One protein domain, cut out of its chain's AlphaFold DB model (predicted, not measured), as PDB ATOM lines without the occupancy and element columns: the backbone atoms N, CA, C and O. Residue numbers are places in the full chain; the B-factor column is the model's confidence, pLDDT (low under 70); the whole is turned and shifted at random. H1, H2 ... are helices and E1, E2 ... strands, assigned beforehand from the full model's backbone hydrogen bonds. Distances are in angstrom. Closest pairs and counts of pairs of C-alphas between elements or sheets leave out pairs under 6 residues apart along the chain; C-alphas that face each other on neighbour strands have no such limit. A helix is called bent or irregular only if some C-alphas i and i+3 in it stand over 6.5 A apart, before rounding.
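Overview. This is residues 4 to 152 of the 158 residues of an uncharacterized protein of Methylobacterium sp. XJLW (UniProt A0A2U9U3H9). A small twisted sheet, E1 to E4, forms one end of the model; H1 and H5 pack on one face of it, and beyond it H1 to H6 make a cluster of crossed helices. At the other end H7 folds back from H6 as a V, and residues 138 to 152 stick out. The printed part has 149 residues with four named strands followed by seven named helices, and is mixed, helices and strands; the sheet's order is E1 E2 E3 E4, antiparallel. It is only just compact, close to loose, with a radius of gyration of the C-alphas of 17.6 A and spans of 55 by 40 by 32 A.

Arrangement. E1, residues 14 to 18, E2, 21 to 26, E3, 29 to 32, and E4, 35 to 37, form a meander, each strand the antiparallel neighbour of the one before, with three hairpins. N 15 and O 23 of E1 and E2 are 2.8 A apart, N 24 and O 31 of E2 and E3 3.0 A, and N 37 and O 30 of E4 and E3 2.8 A, within hydrogen-bond range. H5, residues 89 to 99, is on the sheet at a height of 8.0 A; its closest C-alphas to E1 are Ser 93 and Val 15, 4.8 A. H1, residues 39 to 58, is on the same face at 10.8 A, in two layers, a helix on one face of a sheet. H1 touches H5 with residues 50 to 57 alone, at a steep tilt of 41 degrees, the same way; the closest C-alphas are Ala 53 and Ala 99, 5.1 A. H1 touches H4, residues 79 to 85, at C-alphas 43 and 83, 3.7 A, the closest. H2, residues 62 to 70, touches H1, about perpendicular at 85 degrees, closest at C-alphas 62 and 55, 5.9 A, and H3, residues 74 to 77, closest at C-alphas 67 and 74, 5.0 A. H6, residues 104 to 119, touches H1 at 89 degrees, about perpendicular, closest at C-alphas 108 and 57, 4.4 A. H7, residues 126 to 151, touches H6 at a steep tilt of 50 degrees, opposite ways; C-alphas 133 and 117 are closest, 7.1 A. Every O i to N i+4 pair is within hydrogen-bond range in H2, H4, H5, H6 and H7, and 14 of 16 in H1; H3 is too short for one.

Along the chain. E1 begins at C-alpha 14, (-16.238, -29.367, 22.890). From first to last C-alpha E2 is 15.9 A, H5 15.3 A, H6 22.3 A and H1 26.2 A; H1 is irregular, with C-alphas 41 and 44 7.6 A apart. H7, 37.8 A, ends at C-alpha 151, (-28.078, -43.972, 64.732).

Size, cuts and confidence. C-alphas 35 and 152 are the two farthest apart, 58.6 A. The printed part has no cut and no long link. Mean pLDDT of the printed part is 92.8; residues 121 to 124 are under 70.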
ATOM      1  N   VAL A   4     -26.349 -27.572  26.219       97.38
ATOM      2  CA  VAL A   4     -26.184 -28.637  27.217       97.38
ATOM      3  C   VAL A   4     -24.696 -28.839  27.453       97.38
ATOM      4  O   VAL A   4     -23.985 -29.274  26.547       97.38
ATOM      5  N   LEU A   5     -24.223 -28.547  28.663       97.50
ATOM      6  CA  LEU A   5     -22.828 -28.766  29.044       97.50
ATOM      7  C   LEU A   5     -22.615 -30.231  29.418       97.50
ATOM      8  O   LEU A   5     -23.239 -30.738  30.346       97.50
ATOM      9  N   ARG A   6     -21.741 -30.913  28.678       95.00
ATOM     10  CA  ARG A   6     -21.325 -32.298  28.935       95.00
ATOM     11  C   ARG A   6     -20.122 -32.656  28.064       95.00
ATOM     12  O   ARG A   6     -19.963 -32.052  27.002       95.00
ATOM     13  N   PRO A   7     -19.328 -33.672  28.433       92.81
ATOM     14  CA  PRO A   7     -18.330 -34.229  27.531       92.81
ATOM     15  C   PRO A   7     -18.973 -34.727  26.229       92.81
ATOM     16  O   PRO A   7     -20.035 -35.356  26.254       92.81
ATOM     17  N   VAL A   8     -18.314 -34.471  25.099       93.88
ATOM     18  CA  VAL A   8     -18.708 -34.981  23.782       93.88
ATOM     19  C   VAL A   8     -17.614 -35.952  23.320       93.88
ATOM     20  O   VAL A   8     -16.533 -35.490  22.968       93.88
ATOM     21  N   PRO A   9     -17.841 -37.282  23.354       89.19
ATOM     22  CA  PRO A   9     -16.780 -38.275  23.143       89.19
ATOM     23  C   PRO A   9     -15.977 -38.094  21.849       89.19
ATOM     24  O   PRO A   9     -14.754 -38.187  21.874       89.19
ATOM     25  N   ASP A  10     -16.656 -37.766  20.749       92.62
ATOM     26  CA  ASP A  10     -16.031 -37.604  19.430       92.62
ATOM     27  C   ASP A  10     -15.432 -36.200  19.203       92.62
ATOM     28  O   ASP A  10     -14.798 -35.946  18.180       92.62
ATOM     29  N   HIS A  11     -15.618 -35.278  20.156       92.44
ATOM     30  CA  HIS A  11     -15.171 -33.884  20.085       92.44
ATOM     31  C   HIS A  11     -14.580 -33.443  21.436       92.44
ATOM     32  O   HIS A  11     -15.257 -32.775  22.220       92.44
ATOM     33  N   PRO A  12     -13.326 -33.819  21.747       89.19
ATOM     34  CA  PRO A  12     -12.730 -33.594  23.067       89.19
ATOM     35  C   PRO A  12     -12.516 -32.112  23.414       89.19
ATOM     36  O   PRO A  12     -12.356 -31.771  24.584       89.19
ATOM     37  N   ASP A  13     -12.506 -31.229  22.417       91.75
ATOM     38  CA  ASP A  13     -12.429 -29.776  22.571       91.75
ATOM     39  C   ASP A  13     -13.802 -29.113  22.780       91.75
ATOM     40  O   ASP A  13     -13.875 -27.915  23.079       91.75
ATOM     41  N   ALA A  14     -14.897 -29.867  22.645       96.06
ATOM     42  CA  ALA A  14     -16.238 -29.367  22.890       96.06
ATOM     43  C   ALA A  14     -16.544 -29.289  24.390       96.06
ATOM     44  O   ALA A  14     -16.283 -30.206  25.170       96.06
ATOM     45  N   VAL A  15     -17.166 -28.182  24.790       96.12
ATOM     46  CA  VAL A  15     -17.642 -27.946  26.160       96.12
ATOM     47  C   VAL A  15     -19.064 -28.480  26.379       96.12
ATOM     48  O   VAL A  15     -19.580 -28.479  27.496       96.12
ATOM     49  N   GLY A  16     -19.721 -28.911  25.301       96.69
ATOM     50  CA  GLY A  16     -21.103 -29.355  25.312       96.69
ATOM     51  C   GLY A  16     -21.703 -29.402  23.918       96.69
ATOM     52  O   GLY A  16     -21.000 -29.520  22.914       96.69
ATOM     53  N   LEU A  17     -23.023 -29.283  23.869       97.56
ATOM     54  CA  LEU A  17     -23.797 -29.202  22.641       97.56
ATOM     55  C   LEU A  17     -24.618 -27.917  22.610       97.56
ATOM     56  O   LEU A  17     -25.109 -27.474  23.646       97.56
ATOM     57  N   VAL A  18     -24.828 -27.383  21.414       97.69
ATOM     58  CA  VAL A  18     -25.798 -26.328  21.120       97.69
ATOM     59  C   VAL A  18     -26.693 -26.802  19.982       97.69
ATOM     60  O   VAL A  18     -26.207 -27.156  18.911       97.69
ATOM     61  N   ASP A  19     -27.992 -26.928  20.252       96.62
ATOM     62  CA  ASP A  19     -28.982 -27.485  19.316       96.62
ATOM     63  C   ASP A  19     -28.527 -28.823  18.677       96.62
ATOM     64  O   ASP A  19     -28.773 -29.118  17.511       96.62
ATOM     65  N   GLY A  20     -27.827 -29.649  19.468       95.50
ATOM     66  CA  GLY A  20     -27.301 -30.957  19.063       95.50
ATOM     67  C   GLY A  20     -25.944 -30.934  18.350       95.50
ATOM     68  O   GLY A  20     -25.365 -31.998  18.149       95.50
ATOM     69  N   GLN A  21     -25.405 -29.762  18.009       97.19
ATOM     70  CA  GLN A  21     -24.072 -29.612  17.421       97.19
ATOM     71  C   GLN A  21     -22.998 -29.443  18.502       97.19
ATOM     72  O   GLN A  21     -23.286 -28.826  19.527       97.19
ATOM     73  N   PRO A  22     -21.756 -29.921  18.293       97.38
ATOM     74  CA  PRO A  22     -20.646 -29.662  19.207       97.38
ATOM     75  C   PRO A  22     -20.440 -28.164  19.437       97.38
ATOM     76  O   PRO A  22     -20.253 -27.407  18.483       97.38
ATOM     77  N   LEU A  23     -20.471 -27.749  20.703       97.69
ATOM     78  CA  LEU A  23     -20.167 -26.387  21.127       97.69
ATOM     79  C   LEU A  23     -18.697 -26.318  21.541       97.69
ATOM     80  O   LEU A  23     -18.305 -26.946  22.522       97.69
ATOM     81  N   THR A  24     -17.896 -25.535  20.827       97.31
ATOM     82  CA  THR A  24     -16.495 -25.249  21.186       97.31
ATOM     83  C   THR A  24     -16.339 -23.767  21.515       97.31
ATOM     84  O   THR A  24     -17.092 -22.933  21.010       97.31
ATOM     85  N   VAL A  25     -15.377 -23.428  22.374       95.62
ATOM     86  CA  VAL A  25     -15.076 -22.039  22.754       95.62
ATOM     87  C   VAL A  25     -13.586 -21.784  22.565       95.62
ATOM     88  O   VAL A  25     -12.754 -22.509  23.115       95.62
ATOM     89  N   ARG A  26     -13.239 -20.752  21.790       91.56
ATOM     90  CA  ARG A  26     -11.851 -20.341  21.526       91.56
ATOM     91  C   ARG A  26     -11.683 -18.885  21.933       91.56
ATOM     92  O   ARG A  26     -12.264 -17.991  21.329       91.56
ATOM     93  N   GLY A  27     -10.902 -18.638  22.982       86.50
ATOM     94  CA  GLY A  27     -10.836 -17.307  23.582       86.50
ATOM     95  C   GLY A  27     -12.201 -16.906  24.145       86.50
ATOM     96  O   GLY A  27     -12.617 -17.452  25.165       86.50
ATOM     97  N   ARG A  28     -12.880 -15.963  23.483       82.38
ATOM     98  CA  ARG A  28     -14.244 -15.518  23.827       82.38
ATOM     99  C   ARG A  28     -15.297 -15.909  22.792       82.38
ATOM    100  O   ARG A  28     -16.473 -15.662  23.027       82.38
ATOM    101  N   ASP A  29     -14.889 -16.527  21.689       91.69
ATOM    102  CA  ASP A  29     -15.784 -16.828  20.580       91.69
ATOM    103  C   ASP A  29     -16.331 -18.252  20.714       91.69
ATOM    104  O   ASP A  29     -15.578 -19.210  20.940       91.69
ATOM    105  N   ALA A  30     -17.650 -18.386  20.580       96.06
ATOM    106  CA  ALA A  30     -18.352 -19.661  20.585       96.06
ATOM    107  C   ALA A  30     -18.547 -20.175  19.153       96.06
ATOM    108  O   ALA A  30     -18.790 -19.395  18.233       96.06
ATOM    109  N   PHE A  31     -18.477 -21.495  18.964       97.56
ATOM    110  CA  PHE A  31     -18.706 -22.131  17.669       97.56
ATOM    111  C   PHE A  31     -19.620 -23.358  17.790       97.56
ATOM    112  O   PHE A  31     -19.349 -24.239  18.605       97.56
ATOM    113  N   ALA A  32     -20.638 -23.457  16.927       97.19
ATOM    114  CA  ALA A  32     -21.490 -24.637  16.738       97.19
ATOM    115  C   ALA A  32     -21.026 -25.428  15.519       97.19
ATOM    116  O   ALA A  32     -21.136 -24.942  14.391       97.19
ATOM    117  N   GLY A  33     -20.494 -26.634  15.718       94.44
ATOM    118  CA  GLY A  33     -20.007 -27.459  14.605       94.44
ATOM    119  C   GLY A  33     -18.981 -26.721  13.728       94.44
ATOM    120  O   GLY A  33     -18.981 -26.861  12.509       94.44
ATOM    121  N   GLY A  34     -18.161 -25.859  14.343       94.69
ATOM    122  CA  GLY A  34     -17.161 -25.027  13.664       94.69
ATOM    123  C   GLY A  34     -17.670 -23.698  13.092       94.69
ATOM    124  O   GLY A  34     -16.856 -22.915  12.604       94.69
ATOM    125  N   ARG A  35     -18.971 -23.394  13.167       96.19
ATOM    126  CA  ARG A  35     -19.524 -22.097  12.742       96.19
ATOM    127  C   ARG A  35     -19.559 -21.114  13.909       96.19
ATOM    128  O   ARG A  35     -20.075 -21.504  14.953       96.19
ATOM    129  N   PRO A  36     -19.049 -19.879  13.760       97.00
ATOM    130  CA  PRO A  36     -19.081 -18.893  14.835       97.00
ATOM    131  C   PRO A  36     -20.525 -18.537  15.203       97.00
ATOM    132  O   PRO A  36     -21.373 -18.412  14.320       97.00
ATOM    133  N   ILE A  37     -20.779 -18.367  16.498       97.19
ATOM    134  CA  ILE A  37     -22.056 -17.915  17.057       97.19
ATOM    135  C   ILE A  37     -21.802 -16.630  17.834       97.19
ATOM    136  O   ILE A  37     -20.868 -16.558  18.635       97.19
ATOM    137  N   ALA A  38     -22.638 -15.621  17.600       96.00
ATOM    138  CA  ALA A  38     -22.547 -14.360  18.318       96.00
ATOM    139  C   ALA A  38     -22.912 -14.549  19.797       96.00
ATOM    140  O   ALA A  38     -23.826 -15.304  20.140       96.00
ATOM    141  N   GLN A  39     -22.224 -13.836  20.689       95.75
ATOM    142  CA  GLN A  39     -22.493 -13.936  22.122       95.75
ATOM    143  C   GLN A  39     -23.916 -13.469  22.463       95.75
ATOM    144  O   GLN A  39     -24.537 -14.044  23.354       95.75
ATOM    145  N   GLU A  40     -24.461 -12.490  21.733       95.69
ATOM    146  CA  GLU A  40     -25.851 -12.050  21.900       95.69
ATOM    147  C   GLU A  40     -26.871 -13.152  21.571       95.69
ATOM    148  O   GLU A  40     -27.982 -13.132  22.090       95.69
ATOM    149  N   GLU A  41     -26.500 -14.119  20.731       96.75
ATOM    150  CA  GLU A  41     -27.379 -15.208  20.301       96.75
ATOM    151  C   GLU A  41     -27.365 -16.387  21.287       96.75
ATOM    152  O   GLU A  41     -28.413 -16.945  21.615       96.75
ATOM    153  N   ILE A  42     -26.180 -16.767  21.780       97.56
ATOM    154  CA  ILE A  42     -26.008 -17.928  22.670       97.56
ATOM    155  C   ILE A  42     -26.075 -17.577  24.158       97.56
ATOM    156  O   ILE A  42     -26.291 -18.460  24.987       97.56
ATOM    157  N   GLY A  43     -25.883 -16.307  24.517       97.56
ATOM    158  CA  GLY A  43     -25.609 -15.866  25.881       97.56
ATOM    159  C   GLY A  43     -26.599 -16.369  26.927       97.56
ATOM    160  O   GLY A  43     -26.193 -16.995  27.908       97.56
ATOM    161  N   GLU A  44     -27.893 -16.138  26.715       98.38
ATOM    162  CA  GLU A  44     -28.936 -16.567  27.657       98.38
ATOM    163  C   GLU A  44     -28.985 -18.093  27.799       98.38
ATOM    164  O   GLU A  44     -29.037 -18.619  28.912       98.38
ATOM    165  N   ALA A  45     -28.888 -18.817  26.679       98.38
ATOM    166  CA  ALA A  45     -28.893 -20.277  26.676       98.38
ATOM    167  C   ALA A  45     -27.649 -20.856  27.371       98.38
ATOM    168  O   ALA A  45     -27.749 -21.844  28.099       98.38
ATOM    169  N   LEU A  46     -26.483 -20.228  27.192       98.19
ATOM    170  CA  LEU A  46     -25.248 -20.605  27.874       98.19
ATOM    171  C   LEU A  46     -25.341 -20.353  29.381       98.19
ATOM    172  O   LEU A  46     -24.951 -21.219  30.160       98.19
ATOM    173  N   ALA A  47     -25.866 -19.198  29.796       98.25
ATOM    174  CA  ALA A  47     -26.052 -18.875  31.207       98.25
ATOM    175  C   ALA A  47     -26.982 -19.886  31.895       98.25
ATOM    176  O   ALA A  47     -26.627 -20.415  32.949       98.25
ATOM    177  N   ALA A  48     -28.104 -20.230  31.256       98.44
ATOM    178  CA  ALA A  48     -29.024 -21.249  31.754       98.44
ATOM    179  C   ALA A  48     -28.363 -22.637  31.858       98.44
ATOM    180  O   ALA A  48     -28.518 -23.320  32.867       98.44
ATOM    181  N   ALA A  49     -27.571 -23.037  30.859       98.44
ATOM    182  CA  ALA A  49     -26.864 -24.317  30.886       98.44
ATOM    183  C   ALA A  49     -25.782 -24.378  31.979       98.44
ATOM    184  O   ALA A  49     -25.572 -25.430  32.586       98.44
ATOM    185  N   VAL A  50     -25.103 -23.259  32.259       98.31
ATOM    186  CA  VAL A  50     -24.163 -23.154  33.387       98.31
ATOM    187  C   VAL A  50     -24.900 -23.272  34.716       98.31
ATOM    188  O   VAL A  50     -24.443 -24.008  35.587       98.31
ATOM    189  N   GLU A  51     -26.031 -22.587  34.876       98.38
ATOM    190  CA  GLU A  51     -26.855 -22.671  36.082       98.38
ATOM    191  C   GLU A  51     -27.372 -24.091  36.329       98.38
ATOM    192  O   GLU A  51     -27.254 -24.592  37.447       98.38
ATOM    193  N   GLU A  52     -27.884 -24.768  35.298       98.31
ATOM    194  CA  GLU A  52     -28.347 -26.156  35.387       98.31
ATOM    195  C   GLU A  52     -27.210 -27.083  35.841       98.31
ATOM    196  O   GLU A  52     -27.347 -27.835  36.813       98.31
ATOM    197  N   ALA A  53     -26.051 -26.983  35.188       98.25
ATOM    198  CA  ALA A  53     -24.899 -27.824  35.478       98.25
ATOM    199  C   ALA A  53     -24.310 -27.543  36.878       98.25
ATOM    200  O   ALA A  53     -24.012 -28.471  37.635       98.25
ATOM    201  N   ALA A  54     -24.208 -26.273  37.276       98.25
ATOM    202  CA  ALA A  54     -23.751 -25.880  38.607       98.25
ATOM    203  C   ALA A  54     -24.758 -26.281  39.701       98.25
ATOM    204  O   ALA A  54     -24.362 -26.731  40.779       98.25
ATOM    205  N   SER A  55     -26.058 -26.202  39.416       98.19
ATOM    206  CA  SER A  55     -27.116 -26.643  40.328       98.19
ATOM    207  C   SER A  55     -27.115 -28.159  40.519       98.19
ATOM    208  O   SER A  55     -27.354 -28.637  41.631       98.19
ATOM    209  N   ALA A  56     -26.781 -28.945  39.491       98.06
ATOM    210  CA  ALA A  56     -26.581 -30.387  39.646       98.06
ATOM    211  C   ALA A  56     -25.449 -30.689  40.649       98.06
ATOM    212  O   ALA A  56     -25.620 -31.508  41.562       98.06
ATOM    213  N   LEU A  57     -24.334 -29.958  40.540       98.25
ATOM    214  CA  LEU A  57     -23.157 -30.102  41.398       98.25
ATOM    215  C   LEU A  57     -23.374 -29.613  42.836       98.25
ATOM    216  O   LEU A  57     -23.004 -30.318  43.769       98.25
ATOM    217  N   TRP A  58     -23.977 -28.437  43.041       98.06
ATOM    218  CA  TRP A  58     -23.977 -27.760  44.352       98.06
ATOM    219  C   TRP A  58     -25.357 -27.334  44.863       98.06
ATOM    220  O   TRP A  58     -25.495 -26.982  46.032       98.06
ATOM    221  N   GLY A  59     -26.403 -27.444  44.046       96.69
ATOM    222  CA  GLY A  59     -27.764 -27.037  44.402       96.69
ATOM    223  C   GLY A  59     -28.041 -25.569  44.125       96.69
ATOM    224  O   GLY A  59     -27.306 -24.918  43.394       96.69
ATOM    225  N   SER A  60     -29.125 -25.051  44.700       93.19
ATOM    226  CA  SER A  60     -29.654 -23.723  44.372       93.19
ATOM    227  C   SER A  60     -28.734 -22.557  44.755       93.19
ATOM    228  O   SER A  60     -28.820 -21.504  44.140       93.19
ATOM    229  N   ASP A  61     -27.835 -22.725  45.732       92.62
ATOM    230  CA  ASP A  61     -26.843 -21.705  46.121       92.62
ATOM    231  C   ASP A  61     -25.457 -22.008  45.525       92.62
ATOM    232  O   ASP A  61     -24.431 -22.064  46.206       92.62
ATOM    233  N   TYR A  62     -25.420 -22.278  44.219       96.81
ATOM    234  CA  TYR A  62     -24.199 -22.714  43.544       96.81
ATOM    235  C   TYR A  62     -23.151 -21.605  43.389       96.81
ATOM    236  O   TYR A  62     -21.977 -21.920  43.224       96.81
ATOM    237  N   LEU A  63     -23.526 -20.319  43.415       97.06
ATOM    238  CA  LEU A  63     -22.643 -19.213  43.011       97.06
ATOM    239  C   LEU A  63     -21.349 -19.132  43.829       97.06
ATOM    240  O   LEU A  63     -20.284 -18.871  43.268       97.06
ATOM    241  N   GLY A  64     -21.434 -19.341  45.146       97.12
ATOM    242  CA  GLY A  64     -20.254 -19.357  46.013       97.12
ATOM    243  C   GLY A  64     -19.324 -20.519  45.670       97.12
ATOM    244  O   GLY A  64     -18.126 -20.323  45.474       97.12
ATOM    245  N   SER A  65     -19.902 -21.709  45.514       97.69
ATOM    246  CA  SER A  65     -19.179 -22.933  45.178       97.69
ATOM    247  C   SER A  65     -18.526 -22.869  43.799       97.69
ATOM    248  O   SER A  65     -17.345 -23.172  43.661       97.69
ATOM    249  N   LEU A  66     -19.269 -22.404  42.795       97.69
ATOM    250  CA  LEU A  66     -18.813 -22.238  41.419       97.69
ATOM    251  C   LEU A  66     -17.650 -21.244  41.333       97.69
ATOM    252  O   LEU A  66     -16.623 -21.541  40.727       97.69
ATOM    253  N   SER A  67     -17.795 -20.080  41.972       97.69
ATOM    254  CA  SER A  67     -16.740 -19.064  42.052       97.69
ATOM    255  C   SER A  67     -15.471 -19.627  42.686       97.69
ATOM    256  O   SER A  67     -14.388 -19.444  42.135       97.69
ATOM    257  N   ARG A  68     -15.613 -20.349  43.804       96.50
ATOM    258  CA  ARG A  68     -14.481 -20.921  44.530       96.50
ATOM    259  C   ARG A  68     -13.770 -22.010  43.735       96.50
ATOM    260  O   ARG A  68     -12.569 -21.914  43.530       96.50
ATOM    261  N   VAL A  69     -14.504 -23.014  43.257       97.00
ATOM    262  CA  VAL A  69     -13.925 -24.170  42.548       97.00
ATOM    263  C   VAL A  69     -13.218 -23.748  41.262       97.00
ATOM    264  O   VAL A  69     -12.198 -24.329  40.905       97.00
ATOM    265  N   LEU A  70     -13.731 -22.731  40.568       96.38
ATOM    266  CA  LEU A  70     -13.098 -22.224  39.352       96.38
ATOM    267  C   LEU A  70     -12.027 -21.158  39.619       96.38
ATOM    268  O   LEU A  70     -11.371 -20.729  38.676       96.38
ATOM    269  N   GLY A  71     -11.871 -20.668  40.851       95.94
ATOM    270  CA  GLY A  71     -11.001 -19.521  41.129       95.94
ATOM    271  C   GLY A  71     -11.411 -18.253  40.363       95.94
ATOM    272  O   GLY A  71     -10.569 -17.423  40.023       95.94
ATOM    273  N   LEU A  72     -12.700 -18.105  40.042       96.25
ATOM    274  CA  LEU A  72     -13.238 -16.950  39.320       96.25
ATOM    275  C   LEU A  72     -13.898 -15.977  40.289       96.25
ATOM    276  O   LEU A  72     -14.496 -16.376  41.286       96.25
ATOM    277  N   ASN A  73     -13.877 -14.684  39.961       96.31
ATOM    278  CA  ASN A  73     -14.639 -13.691  40.715       96.31
ATOM    279  C   ASN A  73     -16.135 -14.047  40.693       96.31
ATOM    280  O   ASN A  73     -16.694 -14.287  39.623       96.31
ATOM    281  N   ARG A  74     -16.802 -14.004  41.855       96.44
ATOM    282  CA  ARG A  74     -18.237 -14.304  41.978       96.44
ATOM    283  C   ARG A  74     -19.096 -13.516  40.992       96.44
ATOM    284  O   ARG A  74     -20.052 -14.058  40.458       96.44
ATOM    285  N   ARG A  75     -18.751 -12.255  40.709       96.62
ATOM    286  CA  ARG A  75     -19.480 -11.431  39.731       96.62
ATOM    287  C   ARG A  75     -19.367 -11.998  38.318       96.62
ATOM    288  O   ARG A  75     -20.314 -11.869  37.563       96.62
ATOM    289  N   SER A  76     -18.251 -12.627  37.960       95.81
ATOM    290  CA  SER A  76     -18.036 -13.192  36.621       95.81
ATOM    291  C   SER A  76     -18.902 -14.417  36.335       95.81
ATOM    292  O   SER A  76     -19.139 -14.718  35.174       95.81
ATOM    293  N   VAL A  77     -19.378 -15.106  37.376       96.31
ATOM    294  CA  VAL A  77     -20.175 -16.338  37.254       96.31
ATOM    295  C   VAL A  77     -21.673 -16.120  37.508       96.31
ATOM    296  O   VAL A  77     -22.422 -17.079  37.647       96.31
ATOM    297  N   VAL A  78     -22.121 -14.863  37.581       97.44
ATOM    298  CA  VAL A  78     -23.550 -14.514  37.637       97.44
ATOM    299  C   VAL A  78     -24.164 -14.638  36.240       97.44
ATOM    300  O   VAL A  78     -23.523 -14.239  35.269       97.44
ATOM    301  N   GLY A  79     -25.414 -15.108  36.152       97.00
ATOM    302  CA  GLY A  79     -26.152 -15.323  34.899       97.00
ATOM    303  C   GLY A  79     -26.008 -14.187  33.881       97.00
ATOM    304  O   GLY A  79     -25.472 -14.414  32.804       97.00
ATOM    305  N   ASP A  80     -26.343 -12.945  34.246       97.75
ATOM    306  CA  ASP A  80     -26.207 -11.771  33.360       97.75
ATOM    307  C   ASP A  80     -24.784 -11.564  32.815       97.75
ATOM    308  O   ASP A  80     -24.575 -11.078  31.699       97.75
ATOM    309  N   ARG A  81     -23.770 -11.892  33.623       97.31
ATOM    310  CA  ARG A  81     -22.361 -11.728  33.252       97.31
ATOM    311  C   ARG A  81     -21.902 -12.845  32.332       97.31
ATOM    312  O   ARG A  81     -21.172 -12.542  31.390       97.31
ATOM    313  N   ILE A  82     -22.375 -14.067  32.558       97.00
ATOM    314  CA  ILE A  82     -22.173 -15.199  31.653       97.00
ATOM    315  C   ILE A  82     -22.889 -14.938  30.328       97.00
ATOM    316  O   ILE A  82     -22.285 -15.096  29.275       97.00
ATOM    317  N   ALA A  83     -24.133 -14.459  30.354       97.69
ATOM    318  CA  ALA A  83     -24.887 -14.176  29.141       97.69
ATOM    319  C   ALA A  83     -24.189 -13.129  28.267       97.69
ATOM    320  O   ALA A  83     -24.104 -13.284  27.054       97.69
ATOM    321  N   ARG A  84     -23.598 -12.098  28.878       97.00
ATOM    322  CA  ARG A  84     -22.901 -11.040  28.137       97.00
ATOM    323  C   ARG A  84     -21.486 -11.402  27.684       97.00
ATOM    324  O   ARG A  84     -21.050 -10.895  26.660       97.00
ATOM    325  N   ASN A  85     -20.739 -12.180  28.467       95.38
ATOM    326  CA  ASN A  85     -19.291 -12.348  28.259       95.38
ATOM    327  C   ASN A  85     -18.851 -13.803  28.050       95.38
ATOM    328  O   ASN A  85     -17.675 -14.041  27.778       95.38
ATOM    329  N   GLY A  86     -19.756 -14.758  28.237       95.25
ATOM    330  CA  GLY A  86     -19.445 -16.176  28.320       95.25
ATOM    331  C   GLY A  86     -18.617 -16.543  29.553       95.25
ATOM    332  O   GLY A  86     -18.416 -15.755  30.482       95.25
ATOM    333  N   LEU A  87     -18.120 -17.777  29.536       95.44
ATOM    334  CA  LEU A  87     -17.087 -18.283  30.434       95.44
ATOM    335  C   LEU A  87     -15.956 -18.883  29.592       95.44
ATOM    336  O   LEU A  87     -16.200 -19.320  28.465       95.44
ATOM    337  N   PRO A  88     -14.720 -18.927  30.114       94.88
ATOM    338  CA  PRO A  88     -13.624 -19.558  29.395       94.88
ATOM    339  C   PRO A  88     -13.883 -21.058  29.201       94.88
ATOM    340  O   PRO A  88     -14.514 -21.706  30.040       94.88
ATOM    341  N   SER A  89     -13.352 -21.622  28.112       95.69
ATOM    342  CA  SER A  89     -13.588 -23.021  27.723       95.69
ATOM    343  C   SER A  89     -13.284 -24.014  28.844       95.69
ATOM    344  O   SER A  89     -14.105 -24.878  29.128       95.69
ATOM    345  N   TRP A  90     -12.163 -23.838  29.550       94.94
ATOM    346  CA  TRP A  90     -11.772 -24.713  30.658       94.94
ATOM    347  C   TRP A  90     -12.812 -24.735  31.788       94.94
ATOM    348  O   TRP A  90     -13.057 -25.791  32.367       94.94
ATOM    349  N   ALA A  91     -13.462 -23.604  32.080       96.69
ATOM    350  CA  ALA A  91     -14.484 -23.532  33.119       96.69
ATOM    351  C   ALA A  91     -15.729 -24.310  32.690       96.69
ATOM    352  O   ALA A  91     -16.238 -25.131  33.449       96.69
ATOM    353  N   LEU A  92     -16.174 -24.105  31.448       97.38
ATOM    354  CA  LEU A  92     -17.312 -24.827  30.882       97.38
ATOM    355  C   LEU A  92     -17.045 -26.339  30.812       97.38
ATOM    356  O   LEU A  92     -17.915 -27.121  31.190       97.38
ATOM    357  N   SER A  93     -15.835 -26.757  30.423       95.50
ATOM    358  CA  SER A  93     -15.426 -28.167  30.407       95.50
ATOM    359  C   SER A  93     -15.462 -28.805  31.797       95.50
ATOM    360  O   SER A  93     -15.981 -29.910  31.936       95.50
ATOM    361  N   ILE A  94     -14.948 -28.128  32.832       96.25
ATOM    362  CA  ILE A  94     -14.948 -28.653  34.209       96.25
ATOM    363  C   ILE A  94     -16.380 -28.841  34.720       96.25
ATOM    364  O   ILE A  94     -16.711 -29.910  35.236       96.25
ATOM    365  N   ILE A  95     -17.242 -27.830  34.558       96.88
ATOM    366  CA  ILE A  95     -18.630 -27.902  35.036       96.88
ATOM    367  C   ILE A  95     -19.408 -28.951  34.232       96.88
ATOM    368  O   ILE A  95     -20.117 -29.761  34.821       96.88
ATOM    369  N   GLY A  96     -19.247 -28.977  32.905       96.75
ATOM    370  CA  GLY A  96     -19.909 -29.946  32.031       96.75
ATOM    371  C   GLY A  96     -19.501 -31.385  32.340       96.75
ATOM    372  O   GLY A  96     -20.358 -32.261  32.443       96.75
ATOM    373  N   TYR A  97     -18.206 -31.633  32.563       95.81
ATOM    374  CA  TYR A  97     -17.722 -32.933  33.029       95.81
ATOM    375  C   TYR A  97     -18.340 -33.304  34.380       95.81
ATOM    376  O   TYR A  97     -18.865 -34.405  34.544       95.81
ATOM    377  N   GLY A  98     -18.322 -32.369  35.333       96.69
ATOM    378  CA  GLY A  98     -18.852 -32.592  36.670       96.69
ATOM    379  C   GLY A  98     -20.350 -32.908  36.684       96.69
ATOM    380  O   GLY A  98     -20.778 -33.844  37.358       96.69
ATOM    381  N   ALA A  99     -21.140 -32.164  35.913       96.00
ATOM    382  CA  ALA A  99     -22.580 -32.364  35.794       96.00
ATOM    383  C   ALA A  99     -22.940 -33.681  35.084       96.00
ATOM    384  O   ALA A  99     -23.961 -34.285  35.405       96.00
ATOM    385  N   GLY A 100     -22.089 -34.155  34.167       93.38
ATOM    386  CA  GLY A 100     -22.244 -35.450  33.497       93.38
ATOM    387  C   GLY A 100     -21.837 -36.670  34.336       93.38
ATOM    388  O   GLY A 100     -22.018 -37.802  33.890       93.38
ATOM    389  N   HIS A 101     -21.275 -36.475  35.532       95.06
ATOM    390  CA  HIS A 101     -20.857 -37.565  36.414       95.06
ATOM    391  C   HIS A 101     -22.073 -38.354  36.954       95.06
ATOM    392  O   HIS A 101     -23.086 -37.732  37.267       95.06
ATOM    393  N   PRO A 102     -21.999 -39.689  37.170       94.69
ATOM    394  CA  PRO A 102     -23.125 -40.479  37.702       94.69
ATOM    395  C   PRO A 102     -23.650 -40.018  39.071       94.69
ATOM    396  O   PRO A 102     -24.811 -40.227  39.410       94.69
ATOM    397  N   GLY A 103     -22.786 -39.389  39.868       95.94
ATOM    398  CA  GLY A 103     -23.139 -38.733  41.125       95.94
ATOM    399  C   GLY A 103     -22.643 -37.290  41.123       95.94
ATOM    400  O   GLY A 103     -21.612 -37.029  41.749       95.94
ATOM    401  N   PRO A 104     -23.307 -36.360  40.416       96.94
ATOM    402  CA  PRO A 104     -22.785 -35.011  40.207       96.94
ATOM    403  C   PRO A 104     -22.739 -34.240  41.526       96.94
ATOM    404  O   PRO A 104     -21.747 -33.590  41.837       96.94
ATOM    405  N   ARG A 105     -23.752 -34.410  42.383       97.81
ATOM    406  CA  ARG A 105     -23.787 -33.785  43.709       97.81
ATOM    407  C   ARG A 105     -22.621 -34.214  44.604       97.81
ATOM    408  O   ARG A 105     -22.013 -33.383  45.270       97.81
ATOM    409  N   ALA A 106     -22.299 -35.507  44.611       95.81
ATOM    410  CA  ALA A 106     -21.170 -36.025  45.380       95.81
ATOM    411  C   ALA A 106     -19.840 -35.470  44.848       95.81
ATOM    412  O   ALA A 106     -19.013 -35.009  45.631       95.81
ATOM    413  N   LEU A 107     -19.671 -35.442  43.521       96.50
ATOM    414  CA  LEU A 107     -18.496 -34.845  42.892       96.50
ATOM    415  C   LEU A 107     -18.382 -33.345  43.197       96.50
ATOM    416  O   LEU A 107     -17.293 -32.874  43.499       96.50
ATOM    417  N   GLY A 108     -19.491 -32.603  43.206       97.31
ATOM    418  CA  GLY A 108     -19.516 -31.190  43.586       97.31
ATOM    419  C   GLY A 108     -18.970 -30.944  44.996       97.31
ATOM    420  O   GLY A 108     -18.165 -30.030  45.189       97.31
ATOM    421  N   TYR A 109     -19.334 -31.783  45.970       95.75
ATOM    422  CA  TYR A 109     -18.763 -31.710  47.320       95.75
ATOM    423  C   TYR A 109     -17.272 -32.061  47.352       95.75
ATOM    424  O   TYR A 109     -16.507 -31.397  48.049       95.75
ATOM    425  N   LEU A 110     -16.840 -33.054  46.569       94.50
ATOM    426  CA  LEU A 110     -15.422 -33.407  46.456       94.50
ATOM    427  C   LEU A 110     -14.594 -32.285  45.817       94.50
ATOM    428  O   LEU A 110     -13.482 -32.030  46.265       94.50
ATOM    429  N   LEU A 111     -15.136 -31.576  44.823       95.69
ATOM    430  CA  LEU A 111     -14.485 -30.410  44.220       95.69
ATOM    431  C   LEU A 111     -14.298 -29.275  45.234       95.69
ATOM    432  O   LEU A 111     -13.248 -28.640  45.249       95.69
ATOM    433  N   LEU A 112     -15.281 -29.046  46.109       95.44
ATOM    434  CA  LEU A 112     -15.162 -28.063  47.190       95.44
ATOM    435  C   LEU A 112     -14.117 -28.468  48.229       95.44
ATOM    436  O   LEU A 112     -13.312 -27.635  48.635       95.44
ATOM    437  N   ALA A 113     -14.100 -29.742  48.627       92.50
ATOM    438  CA  ALA A 113     -13.075 -30.262  49.525       92.50
ATOM    439  C   ALA A 113     -11.672 -30.137  48.908       92.50
ATOM    440  O   ALA A 113     -10.732 -29.733  49.585       92.50
ATOM    441  N   ALA A 114     -11.534 -30.423  47.610       90.44
ATOM    442  CA  ALA A 114     -10.279 -30.249  46.888       90.44
ATOM    443  C   ALA A 114      -9.850 -28.776  46.828       90.44
ATOM    444  O   ALA A 114      -8.682 -28.489  47.067       90.44
ATOM    445  N   ALA A 115     -10.779 -27.850  46.564       91.94
ATOM    446  CA  ALA A 115     -10.493 -26.417  46.592       91.94
ATOM    447  C   ALA A 115      -9.992 -25.973  47.978       91.94
ATOM    448  O   ALA A 115      -8.969 -25.309  48.063       91.94
ATOM    449  N   GLU A 116     -10.626 -26.421  49.065       89.94
ATOM    450  CA  GLU A 116     -10.180 -26.125  50.438       89.94
ATOM    451  C   GLU A 116      -8.751 -26.628  50.720       89.94
ATOM    452  O   GLU A 116      -7.931 -25.912  51.295       89.94
ATOM    453  N   VAL A 117      -8.410 -27.840  50.272       86.00
ATOM    454  CA  VAL A 117      -7.049 -28.391  50.421       86.00
ATOM    455  C   VAL A 117      -6.025 -27.611  49.590       86.00
ATOM    456  O   VAL A 117      -4.892 -27.423  50.030       86.00
ATOM    457  N   LEU A 118      -6.400 -27.156  48.394       84.75
ATOM    458  CA  LEU A 118      -5.518 -26.366  47.533       84.75
ATOM    459  C   LEU A 118      -5.307 -24.946  48.079       84.75
ATOM    460  O   LEU A 118      -4.186 -24.452  48.036       84.75
ATOM    461  N   ASP A 119      -6.347 -24.325  48.640       85.06
ATOM    462  CA  ASP A 119      -6.302 -22.957  49.176       85.06
ATOM    463  C   ASP A 119      -5.493 -22.851  50.481       85.06
ATOM    464  O   ASP A 119      -4.986 -21.786  50.826       85.06
ATOM    465  N   THR A 120      -5.371 -23.944  51.238       75.56
ATOM    466  CA  THR A 120      -4.740 -23.934  52.569       75.56
ATOM    467  C   THR A 120      -3.211 -23.939  52.542       75.56
ATOM    468  O   THR A 120      -2.596 -23.799  53.601       75.56
ATOM    469  N   THR A 121      -2.560 -24.113  51.387       61.66
ATOM    470  CA  THR A 121      -1.105 -24.341  51.356       61.66
ATOM    471  C   THR A 121      -0.398 -23.740  50.139       61.66
ATOM    472  O   THR A 121      -0.289 -24.378  49.098       61.66
ATOM    473  N   ASP A 122       0.220 -22.569  50.319       59.75
ATOM    474  CA  ASP A 122       1.117 -21.974  49.311       59.75
ATOM    475  C   ASP A 122       2.479 -22.703  49.189       59.75
ATOM    476  O   ASP A 122       3.205 -22.507  48.216       59.75
ATOM    477  N   GLU A 123       2.842 -23.587  50.133       61.25
ATOM    478  CA  GLU A 123       4.220 -24.110  50.258       61.25
ATOM    479  C   GLU A 123       4.373 -25.644  50.184       61.25
ATOM    480  O   GLU A 123       5.490 -26.159  50.285       61.25
ATOM    481  N   GLN A 124       3.297 -26.427  50.012       63.81
ATOM    482  CA  GLN A 124       3.413 -27.896  50.021       63.81
ATOM    483  C   GLN A 124       3.571 -28.516  48.618       63.81
ATOM    484  O   GLN A 124       2.820 -28.188  47.700       63.81
ATOM    485  N   PRO A 125       4.490 -29.490  48.430       73.50
ATOM    486  CA  PRO A 125       4.605 -30.218  47.169       73.50
ATOM    487  C   PRO A 125       3.305 -30.952  46.805       73.50
ATOM    488  O   PRO A 125       2.730 -31.654  47.639       73.50
ATOM    489  N   ARG A 126       2.893 -30.891  45.530       72.50
ATOM    490  CA  ARG A 126       1.656 -31.523  45.009       72.50
ATOM    491  C   ARG A 126       1.476 -32.996  45.404       72.50
ATOM    492  O   ARG A 126       0.357 -33.429  45.663       72.50
ATOM    493  N   ALA A 127       2.564 -33.765  45.477       72.75
ATOM    494  CA  ALA A 127       2.521 -35.172  45.881       72.75
ATOM    495  C   ALA A 127       2.002 -35.359  47.320       72.75
ATOM    496  O   ALA A 127       1.252 -36.293  47.593       72.75
ATOM    497  N   LYS A 128       2.350 -34.442  48.229       79.12
ATOM    498  CA  LYS A 128       1.896 -34.467  49.622       79.12
ATOM    499  C   LYS A 128       0.415 -34.095  49.738       79.12
ATOM    500  O   LYS A 128      -0.297 -34.706  50.531       79.12
ATOM    501  N   LEU A 129      -0.073 -33.188  48.886       78.81
ATOM    502  CA  LEU A 129      -1.496 -32.824  48.815       78.81
ATOM    503  C   LEU A 129      -2.376 -34.009  48.411       78.81
ATOM    504  O   LEU A 129      -3.420 -34.232  49.013       78.81
ATOM    505  N   ALA A 130      -1.935 -34.813  47.439       79.19
ATOM    506  CA  ALA A 130      -2.681 -35.997  47.010       79.19
ATOM    507  C   ALA A 130      -2.829 -37.044  48.130       79.19
ATOM    508  O   ALA A 130      -3.875 -37.685  48.243       79.19
ATOM    509  N   VAL A 131      -1.798 -37.205  48.967       84.44
ATOM    510  CA  VAL A 131      -1.846 -38.093  50.140       84.44
ATOM    511  C   VAL A 131      -2.823 -37.552  51.183       84.44
ATOM    512  O   VAL A 131      -3.699 -38.291  51.628       84.44
ATOM    513  N   LEU A 132      -2.727 -36.262  51.522       82.62
ATOM    514  CA  LEU A 132      -3.616 -35.622  52.500       82.62
ATOM    515  C   LEU A 132      -5.086 -35.660  52.063       82.62
ATOM    516  O   LEU A 132      -5.954 -35.975  52.871       82.62
ATOM    517  N   ALA A 133      -5.368 -35.403  50.784       85.19
ATOM    518  CA  ALA A 133      -6.726 -35.460  50.247       85.19
ATOM    519  C   ALA A 133      -7.321 -36.875  50.326       85.19
ATOM    520  O   ALA A 133      -8.490 -37.035  50.678       85.19
ATOM    521  N   ARG A 134      -6.519 -37.910  50.033       86.00
ATOM    522  CA  ARG A 134      -6.958 -39.307  50.137       86.00
ATOM    523  C   ARG A 134      -7.268 -39.684  51.582       86.00
ATOM    524  O   ARG A 134      -8.358 -40.184  51.840       86.00
ATOM    525  N   GLN A 135      -6.348 -39.387  52.500       87.25
ATOM    526  CA  GLN A 135      -6.544 -39.660  53.924       87.25
ATOM    527  C   GLN A 135      -7.786 -38.937  54.457       87.25
ATOM    528  O   GLN A 135      -8.633 -39.556  55.090       87.25
ATOM    529  N   GLY A 136      -7.949 -37.650  54.133       87.69
ATOM    530  CA  GLY A 136      -9.111 -36.872  54.565       87.69
ATOM    531  C   GLY A 136     -10.442 -37.431  54.049       87.69
ATOM    532  O   GLY A 136     -11.434 -37.417  54.776       87.69
ATOM    533  N   LEU A 137     -10.476 -37.969  52.823       90.12
ATOM    534  CA  LEU A 137     -11.665 -38.639  52.292       90.12
ATOM    535  C   LEU A 137     -11.965 -39.951  53.032       90.12
ATOM    536  O   LEU A 137     -13.121 -40.208  53.367       90.12
ATOM    537  N   GLU A 138     -10.945 -40.768  53.297       92.56
ATOM    538  CA  GLU A 138     -11.088 -42.014  54.062       92.56
ATOM    539  C   GLU A 138     -11.601 -41.739  55.484       92.56
ATOM    540  O   GLU A 138     -12.577 -42.360  55.917       92.56
ATOM    541  N   ASP A 139     -11.035 -40.740  56.164       92.62
ATOM    542  CA  ASP A 139     -11.461 -40.310  57.498       92.62
ATOM    543  C   ASP A 139     -12.915 -39.811  57.488       92.62
ATOM    544  O   ASP A 139     -13.725 -40.201  58.335       92.62
ATOM    545  N   ALA A 140     -13.290 -38.993  56.497       92.50
ATOM    546  CA  ALA A 140     -14.657 -38.499  56.348       92.50
ATOM    547  C   ALA A 140     -15.662 -39.642  56.126       92.50
ATOM    548  O   ALA A 140     -16.736 -39.658  56.738       92.50
ATOM    549  N   LEU A 141     -15.318 -40.629  55.290       93.56
ATOM    550  CA  LEU A 141     -16.150 -41.812  55.063       93.56
ATOM    551  C   LEU A 141     -16.308 -42.643  56.343       93.56
ATOM    552  O   LEU A 141     -17.432 -43.029  56.677       93.56
ATOM    553  N   ALA A 142     -15.218 -42.868  57.082       93.38
ATOM    554  CA  ALA A 142     -15.239 -43.593  58.350       93.38
ATOM    555  C   ALA A 142     -16.121 -42.891  59.398       93.38
ATOM    556  O   ALA A 142     -16.921 -43.541  60.076       93.38
ATOM    557  N   LEU A 143     -16.044 -41.559  59.493       94.44
ATOM    558  CA  LEU A 143     -16.882 -40.765  60.396       94.44
ATOM    559  C   LEU A 143     -18.371 -40.850  60.034       94.44
ATOM    560  O   LEU A 143     -19.208 -41.041  60.919       94.44
ATOM    561  N   VAL A 144     -18.720 -40.758  58.745       93.94
ATOM    562  CA  VAL A 144     -20.114 -40.892  58.289       93.94
ATOM    563  C   VAL A 144     -20.649 -42.304  58.538       93.94
ATOM    564  O   VAL A 144     -21.793 -42.446  58.978       93.94
ATOM    565  N   ALA A 145     -19.847 -43.343  58.288       92.69
ATOM    566  CA  ALA A 145     -20.218 -44.727  58.573       92.69
ATOM    567  C   ALA A 145     -20.493 -44.924  60.070       92.69
ATOM    568  O   ALA A 145     -21.595 -45.327  60.445       92.69
ATOM    569  N   ARG A 146     -19.559 -44.493  60.927       92.44
ATOM    570  CA  ARG A 146     -19.715 -44.539  62.386       92.44
ATOM    571  C   ARG A 146     -20.970 -43.803  62.854       92.44
ATOM    572  O   ARG A 146     -21.717 -44.326  63.676       92.44
ATOM    573  N   ALA A 147     -21.239 -42.610  62.323       92.19
ATOM    574  CA  ALA A 147     -22.433 -41.846  62.677       92.19
ATOM    575  C   ALA A 147     -23.736 -42.568  62.286       92.19
ATOM    576  O   ALA A 147     -24.736 -42.470  63.000       92.19
ATOM    577  N   ARG A 148     -23.749 -43.300  61.163       91.25
ATOM    578  CA  ARG A 148     -24.900 -44.112  60.739       91.25
ATOM    579  C   ARG A 148     -25.097 -45.330  61.633       91.25
ATOM    580  O   ARG A 148     -26.239 -45.615  61.989       91.25
ATOM    581  N   ASP A 149     -24.015 -45.988  62.031       90.62
ATOM    582  CA  ASP A 149     -24.073 -47.126  62.949       90.62
ATOM    583  C   ASP A 149     -24.578 -46.699  64.328       90.62
ATOM    584  O   ASP A 149     -25.476 -47.330  64.872       90.62
ATOM    585  N   MET A 150     -24.112 -45.557  64.845       87.44
ATOM    586  CA  MET A 150     -24.603 -44.995  66.109       87.44
ATOM    587  C   MET A 150     -26.093 -44.614  66.074       87.44
ATOM    588  O   MET A 150     -26.749 -44.619  67.112       87.44
ATOM    589  N   LYS A 151     -26.644 -44.274  64.900       80.19
ATOM    590  CA  LYS A 151     -28.078 -43.972  64.732       80.19
ATOM    591  C   LYS A 151     -28.961 -45.218  64.689       80.19
ATOM    592  O   LYS A 151     -30.168 -45.099  64.900       80.19
ATOM    593  N   ARG A 152     -28.404 -46.400  64.410       74.56
ATOM    594  CA  ARG A 152     -29.137 -47.660  64.552       74.56
ATOM    595  C   ARG A 152     -29.242 -47.952  66.049       74.56
ATOM    596  O   ARG A 152     -28.327 -48.507  66.645       74.56
TER     597      ARG A 152